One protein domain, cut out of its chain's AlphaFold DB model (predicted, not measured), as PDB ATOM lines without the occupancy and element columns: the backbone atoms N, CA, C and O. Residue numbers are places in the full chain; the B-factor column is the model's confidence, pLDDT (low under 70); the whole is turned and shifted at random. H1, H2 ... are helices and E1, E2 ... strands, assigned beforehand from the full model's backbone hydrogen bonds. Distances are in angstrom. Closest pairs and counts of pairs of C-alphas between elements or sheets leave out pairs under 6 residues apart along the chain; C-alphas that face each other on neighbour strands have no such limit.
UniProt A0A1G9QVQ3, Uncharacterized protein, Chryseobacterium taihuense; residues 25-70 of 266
ATOM      1  N   MET A  25      -9.987 -37.427  18.775       60.88
ATOM      2  CA  MET A  25      -9.235 -36.706  17.752       60.88
ATOM      3  C   MET A  25      -9.164 -37.538  16.470       60.88
ATOM      4  O   MET A  25      -8.995 -38.757  16.523       60.88
ATOM      5  N   SER A  26      -9.306 -36.889  15.315       75.62
ATOM      6  CA  SER A  26      -9.189 -37.585  14.032       75.62
ATOM      7  C   SER A  26      -7.791 -38.202  13.879       75.62
ATOM      8  O   SER A  26      -6.794 -37.580  14.237       75.62
ATOM      9  N   GLN A  27      -7.702 -39.416  13.324       76.94
ATOM     10  CA  GLN A  27      -6.407 -40.048  13.022       76.94
ATOM     11  C   GLN A  27      -5.544 -39.138  12.132       76.94
ATOM     12  O   GLN A  27      -4.342 -39.026  12.333       76.94
ATOM     13  N   GLU A  28      -6.184 -38.405  11.217       74.75
ATOM     14  CA  GLU A  28      -5.533 -37.422  10.350       74.75
ATOM     15  C   GLU A  28      -4.874 -36.272  11.121       74.75
ATOM     16  O   GLU A  28      -3.817 -35.794  10.715       74.75
ATOM     17  N   LEU A  29      -5.471 -35.824  12.229       80.75
ATOM     18  CA  LEU A  29      -4.863 -34.822  13.101       80.75
ATOM     19  C   LEU A  29      -3.593 -35.382  13.753       80.75
ATOM     20  O   LEU A  29      -2.555 -34.728  13.715       80.75
ATOM     21  N   ILE A  30      -3.662 -36.601  14.289       79.06
ATOM     22  CA  ILE A  30      -2.529 -37.259  14.953       79.06
ATOM     23  C   ILE A  30      -1.373 -37.464  13.966       79.06
ATOM     24  O   ILE A  30      -0.239 -37.083  14.260       79.06
ATOM     25  N   ASP A  31      -1.664 -37.992  12.777       81.94
ATOM     26  CA  ASP A  31      -0.661 -38.233  11.737       81.94
ATOM     27  C   ASP A  31       0.008 -36.922  11.289       81.94
ATOM     28  O   ASP A  31       1.221 -36.878  11.080       81.94
ATOM     29  N   ARG A  32      -0.757 -35.825  11.197       81.69
ATOM     30  CA  ARG A  32      -0.227 -34.498  10.847       81.69
ATOM     31  C   ARG A  32       0.623 -33.888  11.955       81.69
ATOM     32  O   ARG A  32       1.685 -33.355  11.653       81.69
ATOM     33  N   MET A  33       0.193 -33.978  13.211       81.56
ATOM     34  CA  MET A  33       0.967 -33.475  14.353       81.56
ATOM     35  C   MET A  33       2.298 -34.223  14.491       81.56
ATOM     36  O   MET A  33       3.335 -33.602  14.713       81.56
ATOM     37  N   LEU A  34       2.295 -35.544  14.275       82.75
ATOM     38  CA  LEU A  34       3.508 -36.368  14.247       82.75
ATOM     39  C   LEU A  34       4.428 -36.020  13.073       82.75
ATOM     40  O   LEU A  34       5.642 -35.954  13.255       82.75
ATOM     41  N   ALA A  35       3.871 -35.799  11.880       81.81
ATOM     42  CA  ALA A  35       4.651 -35.470  10.688       81.81
ATOM     43  C   ALA A  35       5.309 -34.084  10.768       81.81
ATOM     44  O   ALA A  35       6.429 -33.910  10.293       81.81
ATOM     45  N   LEU A  36       4.612 -33.107  11.352       80.31
ATOM     46  CA  LEU A  36       5.122 -31.751  11.552       80.31
ATOM     47  C   LEU A  36       6.082 -31.662  12.747       80.31
ATOM     48  O   LEU A  36       6.973 -30.818  12.745       80.31
ATOM     49  N   GLY A  37       5.938 -32.556  13.727       79.94
ATOM     50  CA  GLY A  37       6.738 -32.550  14.946       79.94
ATOM     51  C   GLY A  37       6.431 -31.353  15.853       79.94
ATOM     52  O   GLY A  37       5.543 -30.545  15.578       79.94
ATOM     53  N   GLY A  38       7.162 -31.266  16.963       80.62
ATOM     54  CA  GLY A  38       7.034 -30.180  17.937       80.62
ATOM     55  C   GLY A  38       6.036 -30.450  19.064       80.62
ATOM     56  O   GLY A  38       5.368 -31.487  19.109       80.62
ATOM     57  N   ASP A  39       5.981 -29.502  19.994       83.44
ATOM     58  CA  ASP A  39       5.063 -29.529  21.128       83.44
ATOM     59  C   ASP A  39       3.735 -28.903  20.717       83.44
ATOM     60  O   ASP A  39       3.706 -27.804  20.166       83.44
ATOM     61  N   TRP A  40       2.633 -29.590  21.013       84.56
ATOM     62  CA  TRP A  40       1.294 -29.155  20.632       84.56
ATOM     63  C   TRP A  40       0.428 -28.896  21.859       84.56
ATOM     64  O   TRP A  40       0.343 -29.733  22.760       84.56
ATOM     65  N   TYR A  41      -0.270 -27.764  21.864       82.56
ATOM     66  CA  TYR A  41      -1.199 -27.381  22.922       82.56
ATOM     67  C   TYR A  41      -2.596 -27.117  22.359       82.56
ATOM     68  O   TYR A  41      -2.762 -26.610  21.253       82.56
ATOM     69  N   ASN A  42      -3.620 -27.498  23.120       83.06
ATOM     70  CA  ASN A  42      -5.013 -27.279  22.742       83.06
ATOM     71  C   ASN A  42      -5.402 -25.815  23.014       83.06
ATOM     72  O   ASN A  42      -5.183 -25.313  24.116       83.06
ATOM     73  N   THR A  43      -5.981 -25.147  22.018       77.00
ATOM     74  CA  THR A  43      -6.366 -23.724  22.049       77.00
ATOM     75  C   THR A  43      -7.880 -23.505  22.126       77.00
ATOM     76  O   THR A  43      -8.364 -22.427  21.793       77.00
ATOM     77  N   GLU A  44      -8.648 -24.528  22.508       75.81
ATOM     78  CA  GLU A  44     -10.120 -24.614  22.475       75.81
ATOM     79  C   GLU A  44     -10.716 -24.660  21.057       75.81
ATOM     80  O   GLU A  44     -11.705 -25.361  20.828       75.81
ATOM     81  N   TYR A  45     -10.077 -24.021  20.076       71.88
ATOM     82  CA  TYR A  45     -10.465 -24.027  18.660       71.88
ATOM     83  C   TYR A  45      -9.713 -25.072  17.817       71.88
ATOM     84  O   TYR A  45     -10.074 -25.315  16.662       71.88
ATOM     85  N   GLY A  46      -8.691 -25.709  18.389       83.88
ATOM     86  CA  GLY A  46      -7.849 -26.703  17.734       83.88
ATOM     87  C   GLY A  46      -6.573 -26.969  18.531       83.88
ATOM     88  O   GLY A  46      -6.565 -26.871  19.755       83.88
ATOM     89  N   PHE A  47      -5.495 -27.290  17.824       83.69
ATOM     90  CA  PHE A  47      -4.157 -27.487  18.370       83.69
ATOM     91  C   PHE A  47      -3.191 -26.511  17.718       83.69
ATOM     92  O   PHE A  47      -3.217 -26.353  16.502       83.69
ATOM     93  N   GLU A  48      -2.332 -25.880  18.505       84.00
ATOM     94  CA  GLU A  48      -1.264 -25.017  18.009       84.00
ATOM     95  C   GLU A  48       0.094 -25.576  18.447       84.00
ATOM     96  O   GLU A  48       0.240 -26.073  19.565       84.00
ATOM     97  N   SER A  49       1.059 -25.559  17.531       84.12
ATOM     98  CA  SER A  49       2.453 -25.927  17.784       84.12
ATOM     99  C   SER A  49       3.247 -24.732  18.312       84.12
ATOM    100  O   SER A  49       2.911 -23.585  18.021       84.12
ATOM    101  N   SER A  50       4.356 -24.984  19.012       79.12
ATOM    102  CA  SER A  50       5.343 -23.958  19.387       79.12
ATOM    103  C   SER A  50       5.856 -23.119  18.208       79.12
ATOM    104  O   SER A  50       6.269 -21.981  18.405       79.12
ATOM    105  N   ASP A  51       5.794 -23.660  16.988       76.44
ATOM    106  CA  ASP A  51       6.151 -22.961  15.746       76.44
ATOM    107  C   ASP A  51       4.970 -22.174  15.138       76.44
ATOM    108  O   ASP A  51       4.985 -21.817  13.959       76.44
ATOM    109  N   HIS A  52       3.926 -21.910  15.936       76.06
ATOM    110  CA  HIS A  52       2.699 -21.199  15.557       76.06
ATOM    111  C   HIS A  52       1.958 -21.833  14.372       76.06
ATOM    112  O   HIS A  52       1.389 -21.151  13.514       76.06
ATOM    113  N   ILE A  53       1.967 -23.168  14.330       79.38
ATOM    114  CA  ILE A  53       1.180 -23.956  13.383       79.38
ATOM    115  C   ILE A  53      -0.122 -24.367  14.067       79.38
ATOM    116  O   ILE A  53      -0.100 -25.194  14.968       79.38
ATOM    117  N   ALA A  54      -1.252 -23.828  13.629       82.81
ATOM    118  CA  ALA A  54      -2.590 -24.143  14.085       82.81
ATOM    119  C   ALA A  54      -3.277 -25.186  13.177       82.81
ATOM    120  O   ALA A  54      -3.411 -25.012  11.961       82.81
ATOM    121  N   LEU A  55      -3.765 -26.262  13.789       82.31
ATOM    122  CA  LEU A  55      -4.573 -27.320  13.190       82.31
ATOM    123  C   LEU A  55      -5.941 -27.384  13.876       82.31
ATOM    124  O   LEU A  55      -6.044 -27.309  15.095       82.31
ATOM    125  N   GLY A  56      -7.011 -27.559  13.109       82.44
ATOM    126  CA  GLY A  56      -8.339 -27.850  13.642       82.44
ATOM    127  C   GLY A  56      -8.433 -29.286  14.162       82.44
ATOM    128  O   GLY A  56      -7.603 -30.135  13.847       82.44
ATOM    129  N   TYR A  57      -9.498 -29.603  14.902       80.00
ATOM    130  CA  TYR A  57      -9.750 -30.957  15.434       80.00
ATOM    131  C   TYR A  57      -9.867 -32.062  14.358       80.00
ATOM    132  O   TYR A  57      -9.719 -33.255  14.632       80.00
ATOM    133  N   ASN A  58     -10.122 -31.656  13.116       78.81
ATOM    134  CA  ASN A  58     -10.166 -32.485  11.912       78.81
ATOM    135  C   ASN A  58      -8.814 -32.567  11.170       78.81
ATOM    136  O   ASN A  58      -8.774 -33.084  10.061       78.81
ATOM    137  N   GLY A  59      -7.734 -31.987  11.705       72.69
ATOM    138  CA  GLY A  59      -6.418 -31.949  11.065       72.69
ATOM    139  C   GLY A  59      -6.246 -30.885   9.971       72.69
ATOM    140  O   GLY A  59      -5.178 -30.822   9.360       72.69
ATOM    141  N   SER A  60      -7.236 -30.028   9.690       79.88
ATOM    142  CA  SER A  60      -7.077 -28.951   8.697       79.88
ATOM    143  C   SER A  60      -6.255 -27.789   9.251       79.88
ATOM    144  O   SER A  60      -6.459 -27.403  10.396       79.88
ATOM    145  N   TYR A  61      -5.396 -27.174   8.436       78.75
ATOM    146  CA  TYR A  61      -4.704 -25.944   8.827       78.75
ATOM    147  C   TYR A  61      -5.699 -24.812   9.102       78.75
ATOM    148  O   TYR A  61      -6.622 -24.587   8.315       78.75
ATOM    149  N   LEU A  62      -5.509 -24.110  10.216       73.94
ATOM    150  CA  LEU A  62      -6.275 -22.920  10.566       73.94
ATOM    151  C   LEU A  62      -5.541 -21.672  10.065       73.94
ATOM    152  O   LEU A  62      -4.315 -21.642   9.968       73.94
ATOM    153  N   SER A  63      -6.293 -20.616   9.757       60.34
ATOM    154  CA  SER A  63      -5.783 -19.374   9.153       60.34
ATOM    155  C   SER A  63      -4.887 -18.528  10.073       60.34
ATOM    156  O   SER A  63      -4.596 -17.383   9.746       60.34
ATOM    157  N   LEU A  64      -4.479 -19.065  11.229       57.19
ATOM    158  CA  LEU A  64      -3.561 -18.444  12.187       57.19
ATOM    159  C   LEU A  64      -2.107 -18.931  12.049       57.19
ATOM    160  O   LEU A  64      -1.292 -18.622  12.909       57.19
ATOM    161  N   ASN A  65      -1.757 -19.636  10.967       55.66
ATOM    162  CA  ASN A  65      -0.368 -19.989  10.647       55.66
ATOM    163  C   ASN A  65       0.434 -18.762  10.197       55.66
ATOM    164  O   ASN A  65       0.746 -18.609   9.021       55.66
ATOM    165  N   THR A  66       0.767 -17.873  11.126       52.91
ATOM    166  CA  THR A  66       1.502 -16.629  10.847       52.91
ATOM    167  C   THR A  66       3.004 -16.841  10.631       52.91
ATOM    168  O   THR A  66       3.700 -15.897  10.267       52.91
ATOM    169  N   LEU A  67       3.514 -18.067  10.820       49.72
ATOM    170  CA  LEU A  67       4.940 -18.405  10.683       49.72
ATOM    171  C   LEU A  67       5.264 -19.457   9.613       49.72
ATOM    172  O   LEU A  67       6.436 -19.642   9.298       49.72
ATOM    173  N   ILE A  68       4.251 -20.050   8.964       49.19
ATOM    174  CA  ILE A  68       4.421 -20.706   7.650       49.19
ATOM    175  C   ILE A  68       4.071 -19.706   6.537       49.19
ATOM    176  O   ILE A  68       3.590 -20.072   5.471       49.19
ATOM    177  N   ASP A  69       4.335 -18.419   6.756       44.66
ATOM    178  CA  ASP A  69       4.312 -17.413   5.692       44.66
ATOM    179  C   ASP A  69       5.661 -17.422   4.950       44.66
ATOM    180  O   ASP A  69       6.347 -16.420   4.756       44.66
ATOM    181  N   GLY A  70       6.071 -18.627   4.552       47.56
ATOM    182  CA  GLY A  70       6.991 -18.821   3.451       47.56
ATOM    183  C   GLY A  70       6.187 -18.670   2.171       47.56
ATOM    184  O   GLY A  70       5.736 -19.666   1.621       47.56
TER     185      GLY A  70
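What this domain is: This is residues 25 to 70 of the 266 residues of an uncharacterized protein of Chryseobacterium taihuense (UniProt A0A1G9QVQ3). This domain has little regular structure: a small hairpin of two short strands, E1 and E2, with one helix, H1, near it and a long loop stretch, residues 50 to 70, that folds back beside E2. The 46 printed residues run H1, E1, E2, with an antiparallel sheet of order E1 - E2. The class is mixed, with 16 residues in named elements. The whole is compact, with a radius of gyration of the C-alphas of 9.5 A and spans of 27 by 21 by 15 A.

Where its parts are: E1 is residues 40 to 42, 6.9 A long, and E2 residues 47 to 49, 6.8 A, ending at C-alpha 49 (2.453, -25.927, 17.784). H1, residues 27 to 36, is 14.3 A long and begins at C-alpha 27 (-6.407, -40.048, 13.022).

How they stand to each other: E1 and E2 form an antiparallel hairpin at 148 degrees, with N 41 and O 48 within hydrogen-bond range at 2.9 A. Residues 47 to 48 of E2 also pair, antiparallel, with residues 54 to 55. The closest C-alphas of H1 and E1, those of Met 33 and Trp 40, are 7.6 A apart. H1 and E2 are near each other, with 5 pairs of C-alphas within 10 A. In H1 every O i to N i+4 pair is within hydrogen-bond range.

The domain as a whole: The C-alphas farthest apart, of Met 25 and Gly 70, are 28.1 A apart. The printed part has no cut, and both links are tight. In this model, pLDDT is under 70 at residue 25 and residues 63 to 70.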